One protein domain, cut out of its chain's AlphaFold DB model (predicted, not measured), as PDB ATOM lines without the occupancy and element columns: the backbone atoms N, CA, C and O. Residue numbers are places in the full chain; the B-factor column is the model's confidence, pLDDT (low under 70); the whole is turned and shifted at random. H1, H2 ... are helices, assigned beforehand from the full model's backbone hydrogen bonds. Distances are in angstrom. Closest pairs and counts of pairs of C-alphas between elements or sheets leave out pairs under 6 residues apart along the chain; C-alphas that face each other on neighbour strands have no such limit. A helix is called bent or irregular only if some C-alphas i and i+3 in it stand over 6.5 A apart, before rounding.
ATOM      1  N   PRO A  36      66.882   8.536 -12.179       55.81
ATOM      2  CA  PRO A  36      66.654   7.769 -10.958       55.81
ATOM      3  C   PRO A  36      65.846   8.608  -9.963       55.81
ATOM      4  O   PRO A  36      66.371   9.521  -9.324       55.81
ATOM      5  N   LEU A  37      64.545   8.327  -9.871       68.06
ATOM      6  CA  LEU A  37      63.665   8.976  -8.917       68.06
ATOM      7  C   LEU A  37      64.118   8.529  -7.534       68.06
ATOM      8  O   LEU A  37      64.151   7.339  -7.222       68.06
ATOM      9  N   GLY A  38      64.500   9.493  -6.701       84.50
ATOM     10  CA  GLY A  38      64.817   9.206  -5.314       84.50
ATOM     11  C   GLY A  38      63.589   8.609  -4.632       84.50
ATOM     12  O   GLY A  38      62.519   9.220  -4.639       84.50
ATOM     13  N   LEU A  39      63.746   7.442  -3.997       87.75
ATOM     14  CA  LEU A  39      62.671   6.801  -3.231       87.75
ATOM     15  C   LEU A  39      62.077   7.749  -2.176       87.75
ATOM     16  O   LEU A  39      60.881   7.703  -1.914       87.75
ATOM     17  N   GLY A  40      62.885   8.660  -1.620       89.88
ATOM     18  CA  GLY A  40      62.413   9.699  -0.703       89.88
ATOM     19  C   GLY A  40      61.440  10.692  -1.349       89.88
ATOM     20  O   GLY A  40      60.440  11.053  -0.737       89.88
ATOM     21  N   THR A  41      61.674  11.098  -2.598       91.69
ATOM     22  CA  THR A  41      60.771  12.008  -3.321       91.69
ATOM     23  C   THR A  41      59.447  11.321  -3.637       91.69
ATOM     24  O   THR A  41      58.385  11.916  -3.452       91.69
ATOM     25  N   LEU A  42      59.506  10.048  -4.043       91.94
ATOM     26  CA  LEU A  42      58.323   9.214  -4.245       91.94
ATOM     27  C   LEU A  42      57.523   9.085  -2.942       91.94
ATOM     28  O   LEU A  42      56.325   9.357  -2.918       91.94
ATOM     29  N   PHE A  43      58.200   8.739  -1.846       93.69
ATOM     30  CA  PHE A  43      57.597   8.631  -0.520       93.69
ATOM     31  C   PHE A  43      56.871   9.916  -0.120       93.69
ATOM     32  O   PHE A  43      55.694   9.873   0.227       93.69
ATOM     33  N   LEU A  44      57.544  11.065  -0.215       94.25
ATOM     34  CA  LEU A  44      56.968  12.360   0.150       94.25
ATOM     35  C   LEU A  44      55.757  12.726  -0.715       94.25
ATOM     36  O   LEU A  44      54.786  13.271  -0.192       94.25
ATOM     37  N   ALA A  45      55.782  12.401  -2.011       93.50
ATOM     38  CA  ALA A  45      54.635  12.606  -2.891       93.50
ATOM     39  C   ALA A  45      53.423  11.778  -2.429       93.50
ATOM     40  O   ALA A  45      52.331  12.326  -2.270       93.50
ATOM     41  N   PHE A  46      53.612  10.490  -2.131       93.75
ATOM     42  CA  PHE A  46      52.527   9.627  -1.656       93.75
ATOM     43  C   PHE A  46      52.047   9.974  -0.243       93.75
ATOM     44  O   PHE A  46      50.847   9.913   0.007       93.75
ATOM     45  N   VAL A  47      52.937  10.410   0.651       95.50
ATOM     46  CA  VAL A  47      52.567  10.944   1.975       95.50
ATOM     47  C   VAL A  47      51.710  12.198   1.836       95.50
ATOM     48  O   VAL A  47      50.665  12.298   2.477       95.50
ATOM     49  N   LYS A  48      52.101  13.136   0.967       94.75
ATOM     50  CA  LYS A  48      51.306  14.336   0.668       94.75
ATOM     51  C   LYS A  48      49.916  13.954   0.158       94.75
ATOM     52  O   LYS A  48      48.928  14.492   0.650       94.75
ATOM     53  N   ILE A  49      49.833  13.022  -0.794       93.38
ATOM     54  CA  ILE A  49      48.545  12.531  -1.299       93.38
ATOM     55  C   ILE A  49      47.742  11.900  -0.156       93.38
ATOM     56  O   ILE A  49      46.577  12.240   0.003       93.38
ATOM     57  N   GLY A  50      48.355  11.073   0.694       91.00
ATOM     58  CA  GLY A  50      47.693  10.460   1.850       91.00
ATOM     59  C   GLY A  50      47.114  11.469   2.853       91.00
ATOM     60  O   GLY A  50      46.056  11.216   3.417       91.00
ATOM     61  N   PHE A  51      47.751  12.630   3.044       92.81
ATOM     62  CA  PHE A  51      47.209  13.714   3.879       92.81
ATOM     63  C   PHE A  51      46.044  14.469   3.230       92.81
ATOM     64  O   PHE A  51      45.146  14.932   3.930       92.81
ATOM     65  N   LEU A  52      46.080  14.642   1.909       91.56
ATOM     66  CA  LEU A  52      45.094  15.432   1.164       91.56
ATOM     67  C   LEU A  52      43.900  14.603   0.689       91.56
ATOM     68  O   LEU A  52      42.883  15.153   0.264       91.56
ATOM     69  N   LEU A  53      44.026  13.282   0.736       89.25
ATOM     70  CA  LEU A  53      43.013  12.375   0.249       89.25
ATOM     71  C   LEU A  53      41.866  12.265   1.252       89.25
ATOM     72  O   LEU A  53      41.886  11.466   2.185       89.25
ATOM     73  N   TYR A  54      40.832  13.056   1.002       83.00
ATOM     74  CA  TYR A  54      39.566  12.988   1.710       83.00
ATOM     75  C   TYR A  54      38.428  12.866   0.694       83.00
ATOM     76  O   TYR A  54      38.280  13.713  -0.186       83.00
ATOM     77  N   GLY A  55      37.632  11.800   0.792       81.56
ATOM     78  CA  GLY A  55      36.505  11.548  -0.108       81.56
ATOM     79  C   GLY A  55      36.471  10.127  -0.668       81.56
ATOM     80  O   GLY A  55      36.903   9.174  -0.021       81.56
ATOM     81  N   SER A  56      35.904   9.981  -1.868       79.19
ATOM     82  CA  SER A  56      35.791   8.687  -2.546       79.19
ATOM     83  C   SER A  56      37.130   8.249  -3.150       79.19
ATOM     84  O   SER A  56      38.007   9.069  -3.419       79.19
ATOM     85  N   GLY A  57      37.275   6.949  -3.434       77.75
ATOM     86  CA  GLY A  57      38.482   6.400  -4.067       77.75
ATOM     87  C   GLY A  57      38.852   7.049  -5.411       77.75
ATOM     88  O   GLY A  57      39.997   6.948  -5.827       77.75
ATOM     89  N   TYR A  58      37.934   7.764  -6.067       85.75
ATOM     90  CA  TYR A  58      38.203   8.499  -7.310       85.75
ATOM     91  C   TYR A  58      38.995   9.793  -7.101       85.75
ATOM     92  O   TYR A  58      39.699  10.227  -8.010       85.75
ATOM     93  N   VAL A  59      38.945  10.386  -5.904       91.38
ATOM     94  CA  VAL A  59      39.754  11.568  -5.565       91.38
ATOM     95  C   VAL A  59      41.248  11.237  -5.649       91.38
ATOM     96  O   VAL A  59      42.047  12.065  -6.078       91.38
ATOM     97  N   LEU A  60      41.624   9.994  -5.330       92.31
ATOM     98  CA  LEU A  60      42.990   9.506  -5.500       92.31
ATOM     99  C   LEU A  60      43.447   9.622  -6.956       92.31
ATOM    100  O   LEU A  60      44.550  10.093  -7.205       92.31
ATOM    101  N   LEU A  61      42.604   9.227  -7.913       92.75
ATOM    102  CA  LEU A  61      42.952   9.282  -9.334       92.75
ATOM    103  C   LEU A  61      43.195  10.719  -9.794       92.75
ATOM    104  O   LEU A  61      44.176  10.967 -10.488       92.75
ATOM    105  N   ALA A  62      42.370  11.665  -9.336       92.88
ATOM    106  CA  ALA A  62      42.564  13.082  -9.629       92.88
ATOM    107  C   ALA A  62      43.916  13.599  -9.105       92.88
ATOM    108  O   ALA A  62      44.619  14.315  -9.815       92.88
ATOM    109  N   PHE A  63      44.319  13.199  -7.892       94.12
ATOM    110  CA  PHE A  63      45.633  13.562  -7.351       94.12
ATOM    111  C   PHE A  63      46.791  12.899  -8.099       94.12
ATOM    112  O   PHE A  63      47.797  13.557  -8.355       94.12
ATOM    113  N   LEU A  64      46.663  11.621  -8.468       93.56
ATOM    114  CA  LEU A  64      47.696  10.917  -9.230       93.56
ATOM    115  C   LEU A  64      47.877  11.527 -10.625       93.56
ATOM    116  O   LEU A  64      49.011  11.718 -11.052       93.56
ATOM    117  N   GLU A  65      46.792  11.881 -11.312       94.50
ATOM    118  CA  GLU A  65      46.864  12.553 -12.611       94.50
ATOM    119  C   GLU A  65      47.496  13.948 -12.486       94.50
ATOM    120  O   GLU A  65      48.474  14.255 -13.172       94.50
ATOM    121  N   ALA A  66      47.003  14.775 -11.561       94.44
ATOM    122  CA  ALA A  66      47.492  16.140 -11.386       94.44
ATOM    123  C   ALA A  66      48.972  16.189 -10.962       94.44
ATOM    124  O   ALA A  66      49.763  16.929 -11.549       94.44
ATOM    125  N   ASP A  67      49.375  15.401  -9.962       93.19
ATOM    126  CA  ASP A  67      50.752  15.438  -9.469       93.19
ATOM    127  C   ASP A  67      51.692  14.593 -10.353       93.19
ATOM    128  O   ASP A  67      52.728  15.097 -10.783       93.19
ATOM    129  N   LEU A  68      51.364  13.334 -10.669       92.94
ATOM    130  CA  LEU A  68      52.322  12.420 -11.317       92.94
ATOM    131  C   LEU A  68      52.371  12.548 -12.844       92.94
ATOM    132  O   LEU A  68      53.437  12.319 -13.419       92.94
ATOM    133  N   VAL A  69      51.263  12.917 -13.497       92.88
ATOM    134  CA  VAL A  69      51.207  13.072 -14.963       92.88
ATOM    135  C   VAL A  69      51.436  14.524 -15.368       92.88
ATOM    136  O   VAL A  69      52.308  14.797 -16.192       92.88
ATOM    137  N   GLN A  70      50.686  15.465 -14.786       93.38
ATOM    138  CA  GLN A  70      50.706  16.865 -15.230       93.38
ATOM    139  C   GLN A  70      51.835  17.690 -14.610       93.38
ATOM    140  O   GLN A  70      52.427  18.513 -15.299       93.38
ATOM    141  N   ARG A  71      52.131  17.510 -13.316       91.38
ATOM    142  CA  ARG A  71      53.112  18.348 -12.610       91.38
ATOM    143  C   ARG A  71      54.526  17.782 -12.649       91.38
ATOM    144  O   ARG A  71      55.473  18.515 -12.919       91.38
ATOM    145  N   PHE A  72      54.681  16.508 -12.300       89.00
ATOM    146  CA  PHE A  72      55.990  15.866 -12.203       89.00
ATOM    147  C   PHE A  72      56.404  15.145 -13.485       89.00
ATOM    148  O   PHE A  72      57.592  14.876 -13.659       89.00
ATOM    149  N   HIS A  73      55.447  14.841 -14.370       89.44
ATOM    150  CA  HIS A  73      55.673  14.091 -15.609       89.44
ATOM    151  C   HIS A  73      56.417  12.759 -15.391       89.44
ATOM    152  O   HIS A  73      57.206  12.326 -16.228       89.44
ATOM    153  N   TRP A  74      56.186  12.109 -14.247       90.44
ATOM    154  CA  TRP A  74      56.768  10.802 -13.924       90.44
ATOM    155  C   TRP A  74      56.008   9.653 -14.585       90.44
ATOM    156  O   TRP A  74      56.572   8.585 -14.804       90.44
ATOM    157  N   LEU A  75      54.730   9.873 -14.895       89.00
ATOM    158  CA  LEU A  75      53.874   8.935 -15.605       89.00
ATOM    159  C   LEU A  75      53.287   9.577 -16.854       89.00
ATOM    160  O   LEU A  75      52.979  10.767 -16.883       89.00
ATOM    161  N   THR A  76      53.043   8.749 -17.861       92.38
ATOM    162  CA  THR A  76      52.148   9.103 -18.965       92.38
ATOM    163  C   THR A  76      50.692   8.818 -18.590       92.38
ATOM    164  O   THR A  76      50.413   7.975 -17.734       92.38
ATOM    165  N   GLN A  77      49.745   9.469 -19.276       92.12
ATOM    166  CA  GLN A  77      48.315   9.197 -19.083       92.12
ATOM    167  C   GLN A  77      47.982   7.714 -19.309       92.12
ATOM    168  O   GLN A  77      47.209   7.136 -18.552       92.12
ATOM    169  N   ALA A  78      48.601   7.081 -20.313       91.31
ATOM    170  CA  ALA A  78      48.405   5.663 -20.607       91.31
ATOM    171  C   ALA A  78      48.864   4.770 -19.443       91.31
ATOM    172  O   ALA A  78      48.111   3.916 -18.999       91.31
ATOM    173  N   GLN A  79      50.047   5.034 -18.876       90.88
ATOM    174  CA  GLN A  79      50.558   4.270 -17.731       90.88
ATOM    175  C   GLN A  79      49.689   4.431 -16.481       90.88
ATOM    176  O   GLN A  79      49.516   3.475 -15.722       90.88
ATOM    177  N   LEU A  80      49.137   5.628 -16.252       92.81
ATOM    178  CA  LEU A  80      48.188   5.832 -15.163       92.81
ATOM    179  C   LEU A  80      46.912   5.013 -15.399       92.81
ATOM    180  O   LEU A  80      46.472   4.322 -14.486       92.81
ATOM    181  N   LEU A  81      46.349   5.044 -16.610       93.50
ATOM    182  CA  LEU A  81      45.158   4.263 -16.956       93.50
ATOM    183  C   LEU A  81      45.389   2.755 -16.812       93.50
ATOM    184  O   LEU A  81      44.548   2.078 -16.222       93.50
ATOM    185  N   ASP A  82      46.538   2.246 -17.255       91.00
ATOM    186  CA  ASP A  82      46.917   0.842 -17.065       91.00
ATOM    187  C   ASP A  82      46.953   0.480 -15.575       91.00
ATOM    188  O   ASP A  82      46.417  -0.550 -15.161       91.00
ATOM    189  N   ALA A  83      47.507   1.362 -14.737       90.62
ATOM    190  CA  ALA A  83      47.505   1.169 -13.293       90.62
ATOM    191  C   ALA A  83      46.089   1.157 -12.699       90.62
ATOM    192  O   ALA A  83      45.814   0.350 -11.807       90.62
ATOM    193  N   VAL A  84      45.181   2.013 -13.186       91.62
ATOM    194  CA  VAL A  84      43.772   2.006 -12.756       91.62
ATOM    195  C   VAL A  84      43.109   0.690 -13.139       91.62
ATOM    196  O   VAL A  84      42.428   0.092 -12.307       91.62
ATOM    197  N   VAL A  85      43.322   0.216 -14.367       91.25
ATOM    198  CA  VAL A  85      42.765  -1.058 -14.839       91.25
ATOM    199  C   VAL A  85      43.231  -2.196 -13.937       91.25
ATOM    200  O   VAL A  85      42.400  -2.950 -13.438       91.25
ATOM    201  N   VAL A  86      44.529  -2.274 -13.638       88.00
ATOM    202  CA  VAL A  86      45.071  -3.278 -12.707       88.00
ATOM    203  C   VAL A  86      44.447  -3.146 -11.312       88.00
ATOM    204  O   VAL A  86      44.064  -4.149 -10.700       88.00
ATOM    205  N   GLY A  87      44.292  -1.916 -10.820       86.62
ATOM    206  CA  GLY A  87      43.680  -1.631  -9.524       86.62
ATOM    207  C   GLY A  87      42.205  -2.033  -9.430       86.62
ATOM    208  O   GLY A  87      41.783  -2.479  -8.369       86.62
ATOM    209  N   GLN A  88      41.437  -1.909 -10.515       88.94
ATOM    210  CA  GLN A  88      40.010  -2.267 -10.566       88.94
ATOM    211  C   GLN A  88      39.771  -3.748 -10.883       88.94
ATOM    212  O   GLN A  88      38.779  -4.322 -10.438       88.94
ATOM    213  N   VAL A  89      40.671  -4.374 -11.646       88.50
ATOM    214  CA  VAL A  89      40.648  -5.824 -11.896       88.50
ATOM    215  C   VAL A  89      40.951  -6.592 -10.612       88.50
ATOM    216  O   VAL A  89      40.385  -7.659 -10.379       88.50
ATOM    217  N   THR A  90      41.819  -6.045  -9.759       83.50
ATOM    218  CA  THR A  90      42.083  -6.619  -8.442       83.50
ATOM    219  C   THR A  90      40.886  -6.335  -7.529       83.50
ATOM    220  O   THR A  90      40.630  -5.169  -7.229       83.50
ATOM    221  N   PRO A  91      40.145  -7.354  -7.046       72.62
ATOM    222  CA  PRO A  91      39.061  -7.120  -6.103       72.62
ATOM    223  C   PRO A  91      39.640  -6.482  -4.838       72.62
ATOM    224  O   PRO A  91      40.413  -7.106  -4.112       72.62
ATOM    225  N   GLY A  92      39.311  -5.217  -4.586       74.19
ATOM    226  CA  GLY A  92      39.947  -4.488  -3.503       74.19
ATOM    227  C   GLY A  92      39.684  -2.986  -3.507       74.19
ATOM    228  O   GLY A  92      38.836  -2.482  -4.245       74.19
ATOM    229  N   PRO A  93      40.391  -2.257  -2.633       81.19
ATOM    230  CA  PRO A  93      40.299  -0.811  -2.571       81.19
ATOM    231  C   PRO A  93      40.949  -0.170  -3.803       81.19
ATOM    232  O   PRO A  93      41.983  -0.623  -4.286       81.19
ATOM    233  N   VAL A  94      40.410   0.972  -4.240       85.69
ATOM    234  CA  VAL A  94      40.962   1.765  -5.364       85.69
ATOM    235  C   VAL A  94      42.439   2.141  -5.148       85.69
ATOM    236  O   VAL A  94      43.190   2.327  -6.105       85.69
ATOM    237  N   PHE A  95      42.878   2.167  -3.887       89.06
ATOM    238  CA  PHE A  95      44.260   2.362  -3.450       89.06
ATOM    239  C   PHE A  95      45.268   1.358  -4.021       89.06
ATOM    240  O   PHE A  95      46.440   1.707  -4.127       89.06
ATOM    241  N   THR A  96      44.844   0.169  -4.460       89.56
ATOM    242  CA  THR A  96      45.725  -0.787  -5.159       89.56
ATOM    243  C   THR A  96      46.386  -0.153  -6.391       89.56
ATOM    244  O   THR A  96      47.540  -0.447  -6.705       89.56
ATOM    245  N   THR A  97      45.704   0.803  -7.031       91.25
ATOM    246  CA  THR A  97      46.253   1.627  -8.118       91.25
ATOM    247  C   THR A  97      47.524   2.365  -7.691       91.25
ATOM    248  O   THR A  97      48.505   2.366  -8.424       91.25
ATOM    249  N   ALA A  98      47.548   2.967  -6.495       92.06
ATOM    250  CA  ALA A  98      48.704   3.712  -5.989       92.06
ATOM    251  C   ALA A  98      49.924   2.801  -5.775       92.06
ATOM    252  O   ALA A  98      51.045   3.170  -6.125       92.06
ATOM    253  N   THR A  99      49.700   1.588  -5.262       91.88
ATOM    254  CA  THR A  99      50.746   0.567  -5.120       91.88
ATOM    255  C   THR A  99      51.324   0.175  -6.478       91.88
ATOM    256  O   THR A  99      52.546   0.123  -6.632       91.88
ATOM    257  N   PHE A 100      50.472  -0.049  -7.483       91.19
ATOM    258  CA  PHE A 100      50.931  -0.394  -8.829       91.19
ATOM    259  C   PHE A 100      51.624   0.778  -9.532       91.19
ATOM    260  O   PHE A 100      52.634   0.584 -10.198       91.19
ATOM    261  N   VAL A 101      51.167   2.013  -9.324       92.38
ATOM    262  CA  VAL A 101      51.890   3.206  -9.785       92.38
ATOM    263  C   VAL A 101      53.299   3.255  -9.185       92.38
ATOM    264  O   VAL A 101      54.267   3.472  -9.912       92.38
ATOM    265  N   GLY A 102      53.444   2.994  -7.882       90.38
ATOM    266  CA  GLY A 102      54.759   2.872  -7.249       90.38
ATOM    267  C   GLY A 102      55.621   1.783  -7.898       90.38
ATOM    268  O   GLY A 102      56.816   1.993  -8.122       90.38
ATOM    269  N   TYR A 103      55.005   0.654  -8.261       90.19
ATOM    270  CA  TYR A 103      55.664  -0.419  -9.004       90.19
ATOM    271  C   TYR A 103      56.163   0.031 -10.383       90.19
ATOM    272  O   TYR A 103      57.309  -0.238 -10.738       90.19
ATOM    273  N   VAL A 104      55.352   0.767 -11.142       90.25
ATOM    274  CA  VAL A 104      55.744   1.298 -12.459       90.25
ATOM    275  C   VAL A 104      56.905   2.295 -12.342       90.25
ATOM    276  O   VAL A 104      57.798   2.294 -13.185       90.25
ATOM    277  N   LEU A 105      56.931   3.112 -11.285       88.06
ATOM    278  CA  LEU A 105      57.920   4.180 -11.111       88.06
ATOM    279  C   LEU A 105      59.288   3.708 -10.602       88.06
ATOM    280  O   LEU A 105      60.317   4.260 -10.988       88.06
ATOM    281  N   SER A 106      59.341   2.746  -9.680       87.25
ATOM    282  CA  SER A 106      60.617   2.302  -9.082       87.25
ATOM    283  C   SER A 106      60.637   0.809  -8.756       87.25
ATOM    284  O   SER A 106      61.338   0.363  -7.840       87.25
ATOM    285  N   GLY A 107      59.857   0.023  -9.499       87.00
ATOM    286  CA  GLY A 107      59.724  -1.411  -9.296       87.00
ATOM    287  C   GLY A 107      59.244  -1.730  -7.888       87.00
ATOM    288  O   GLY A 107      58.466  -1.009  -7.263       87.00
ATOM    289  N   TRP A 108      59.780  -2.809  -7.342       86.62
ATOM    290  CA  TRP A 108      59.360  -3.322  -6.050       86.62
ATOM    291  C   TRP A 108      59.442  -2.340  -4.885       86.62
ATOM    292  O   TRP A 108      58.509  -2.189  -4.096       86.62
ATOM    293  N   HIS A 109      60.568  -1.640  -4.807       87.88
ATOM    294  CA  HIS A 109      60.818  -0.667  -3.756       87.88
ATOM    295  C   HIS A 109      59.845   0.504  -3.869       87.88
ATOM    296  O   HIS A 109      59.331   0.967  -2.855       87.88
ATOM    297  N   GLY A 110      59.526   0.932  -5.095       87.81
ATOM    298  CA  GLY A 110      58.519   1.959  -5.332       87.81
ATOM    299  C   GLY A 110      57.121   1.537  -4.891       87.81
ATOM    300  O   GLY A 110      56.417   2.336  -4.281       87.81
ATOM    301  N   ALA A 111      56.735   0.278  -5.116       90.00
ATOM    302  CA  ALA A 111      55.440  -0.253  -4.682       90.00
ATOM    303  C   ALA A 111      55.285  -0.224  -3.154       90.00
ATOM    304  O   ALA A 111      54.274   0.252  -2.628       90.00
ATOM    305  N   LEU A 112      56.313  -0.686  -2.433       92.12
ATOM    306  CA  LEU A 112      56.341  -0.660  -0.969       92.12
ATOM    307  C   LEU A 112      56.318   0.776  -0.442       92.12
ATOM    308  O   LEU A 112      55.500   1.106   0.414       92.12
ATOM    309  N   VAL A 113      57.170   1.644  -0.987       92.44
ATOM    310  CA  VAL A 113      57.278   3.045  -0.566       92.44
ATOM    311  C   VAL A 113      55.989   3.820  -0.829       92.44
ATOM    312  O   VAL A 113      55.553   4.567   0.044       92.44
ATOM    313  N   ALA A 114      55.349   3.626  -1.984       93.12
ATOM    314  CA  ALA A 114      54.072   4.258  -2.305       93.12
ATOM    315  C   ALA A 114      52.961   3.798  -1.351       93.12
ATOM    316  O   ALA A 114      52.201   4.620  -0.843       93.12
ATOM    317  N   THR A 115      52.909   2.495  -1.055       92.81
ATOM    318  CA  THR A 115      51.916   1.912  -0.137       92.81
ATOM    319  C   THR A 115      52.111   2.421   1.286       92.81
ATOM    320  O   THR A 115      51.166   2.883   1.920       92.81
ATOM    321  N   VAL A 116      53.344   2.394   1.796       93.88
ATOM    322  CA  VAL A 116      53.632   2.940   3.126       93.88
ATOM    323  C   VAL A 116      53.340   4.438   3.141       93.88
ATOM    324  O   VAL A 116      52.650   4.899   4.041       93.88
ATOM    325  N   GLY A 117      53.785   5.186   2.132       92.44
ATOM    326  CA  GLY A 117      53.583   6.629   2.054       92.44
ATOM    327  C   GLY A 117      52.109   7.030   2.094       92.44
ATOM    328  O   GLY A 117      51.745   7.903   2.874       92.44
ATOM    329  N   ILE A 118      51.245   6.364   1.323       92.12
ATOM    330  CA  ILE A 118      49.825   6.731   1.254       92.12
ATOM    331  C   ILE A 118      49.041   6.363   2.522       92.12
ATOM    332  O   ILE A 118      48.133   7.096   2.909       92.12
ATOM    333  N   PHE A 119      49.393   5.261   3.196       92.31
ATOM    334  CA  PHE A 119      48.693   4.809   4.408       92.31
ATOM    335  C   PHE A 119      49.272   5.378   5.708       92.31
ATOM    336  O   PHE A 119      48.574   5.409   6.726       92.31
ATOM    337  N   LEU A 120      50.521   5.844   5.699       93.44
ATOM    338  CA  LEU A 120      51.195   6.351   6.891       93.44
ATOM    339  C   LEU A 120      50.434   7.504   7.576       93.44
ATOM    340  O   LEU A 120      50.265   7.419   8.793       93.44
ATOM    341  N   PRO A 121      49.913   8.528   6.865       90.75
ATOM    342  CA  PRO A 121      49.112   9.583   7.484       90.75
ATOM    343  C   PRO A 121      47.892   9.038   8.227       90.75
ATOM    344  O   PRO A 121      47.649   9.415   9.368       90.75
ATOM    345  N   ALA A 122      47.155   8.104   7.619       88.06
ATOM    346  CA  ALA A 122      45.959   7.520   8.220       88.06
ATOM    347  C   ALA A 122      46.290   6.745   9.504       88.06
ATOM    348  O   ALA A 122      45.640   6.948  10.531       88.06
ATOM    349  N   PHE A 123      47.334   5.909   9.484       89.62
ATOM    350  CA  PHE A 123      47.779   5.195  10.684       89.62
ATOM    351  C   PHE A 123      48.295   6.142  11.770       89.62
ATOM    352  O   PHE A 123      47.998   5.931  12.946       89.62
ATOM    353  N   ALA A 124      49.006   7.205  11.390       90.50
ATOM    354  CA  ALA A 124      49.452   8.228  12.325       90.50
ATOM    355  C   ALA A 124      48.259   8.940  12.984       90.50
ATOM    356  O   ALA A 124      48.223   9.051  14.208       90.50
ATOM    357  N   PHE A 125      47.248   9.353  12.212       87.75
ATOM    358  CA  PHE A 125      46.039   9.982  12.754       87.75
ATOM    359  C   PHE A 125      45.282   9.064  13.709       87.75
ATOM    360  O   PHE A 125      44.886   9.506  14.788       87.75
ATOM    361  N   VAL A 126      45.105   7.789  13.350       87.44
ATOM    362  CA  VAL A 126      44.452   6.813  14.232       87.44
ATOM    363  C   VAL A 126      45.252   6.646  15.522       87.44
ATOM    364  O   VAL A 126      44.679   6.787  16.600       87.44
ATOM    365  N   GLY A 127      46.567   6.427  15.428       86.69
ATOM    366  CA  GLY A 127      47.435   6.260  16.596       86.69
ATOM    367  C   GLY A 127      47.422   7.474  17.530       86.69
ATOM    368  O   GLY A 127      47.311   7.319  18.745       86.69
ATOM    369  N   LEU A 128      47.449   8.684  16.967       88.12
ATOM    370  CA  LEU A 128      47.365   9.937  17.727       88.12
ATOM    371  C   LEU A 128      45.986  10.159  18.367       88.12
ATOM    372  O   LEU A 128      45.888  10.833  19.391       88.12
ATOM    373  N   SER A 129      44.927   9.594  17.788       86.69
ATOM    374  CA  SER A 129      43.554   9.772  18.274       86.69
ATOM    375  C   SER A 129      43.200   8.864  19.455       86.69
ATOM    376  O   SER A 129      42.284   9.201  20.203       86.69
TER     377      SER A 129
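This is residues 36 to 129 of the 186 residues of the protein "Chromate transporter" of Hymenobacter roseosalivarius DSM 11622 (UniProt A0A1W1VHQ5). Two arms of one sharply bent helix, H4, make a V: its first arm, H4a, joins H2 and H3 in a loose up-and-down bundle of three, and its longer second arm, H4b, folds back along H4a and is crossed by H1. The end of H4b toward Ser 129 reaches away from the bundle and makes the length of the model. The printed part has 94 residues with four named helices, H1 to H4 in order, and no named strand; its class is all helix. It is compact, with a radius of gyration of the C-alphas of 12.4 A and spans of 39 by 30 by 23 A.

Find C-alpha 39 at (62.671, 6.801, -3.231); from there H1, residues 39 to 52, runs 20.1 A. Next look at H2, residues 57 to 71, 20.7 A long; it is neither bent nor irregular, but only just: C-alphas 68 and 71 are 6.1 A apart. H3 follows as residues 77 to 89, 18.3 A long. H4, residues 96 to 129, was assigned as one helix by its hydrogen bonds but is bent, with C-alphas 105 and 108 9.2 A apart. Its arm H4a, residues 96 to 105, begins at C-alpha 96, (45.725, -0.787, -5.159), and is 14.5 A long. Its arm H4b, residues 108 to 129, runs 31.8 A to C-alpha 129 at (43.554, 9.772, 18.274). H4b is itself irregular, with C-alphas 118 and 121 6.9 A apart, and has a kink of 35 degrees near residue 121.

Begin with the bundle of H2, H3 and H4a, which is up and down, each running against the one before it. H2 and H3 form a helical hairpin at a shallow tilt of 22 degrees; they touch with residues 64 to 69 and 77 to 80 alone, the closest C-alphas being those of Val 69 and Gln 77, 6.4 A apart. H3 and H4a form a second helical hairpin at a steep tilt of 40 degrees; look at the closest C-alphas, Gly 87 and Thr 97, 4.4 A apart. H4b touches H4a with residues 108 to 118 alone, opposite ways at a steep tilt of 43 degrees, closest at the C-alphas of Gly 102 and Ala 111, 4.1 A. H1 touches H4b, the same way at a steep tilt of 40 degrees, closest at the C-alphas of Gly 50 and Ile 118, 4.3 A. H1 and H2 are close but not clearly touching, their closest C-alphas, Ile 49 and Phe 63, 6.8 A apart. H1 and H3 are apart. The helix packing is mostly crossed: of four touching pairs with a tilt, 1 is at a shallow tilt. Every O i to N i+4 pair is within hydrogen-bond range in H1, H3 and H4a, against 8 of 11 in H2 and 16 of 18 in H4b.

The two C-alphas farthest apart are those of Ala 78 and Ser 129, 39.4 A. The printed part has no cut; the links H1 to H2 and H2 to H3 are tight, and H3 to H4 is short. The mean pLDDT of the printed part is 89.2, and residues 36 to 37 are under 70.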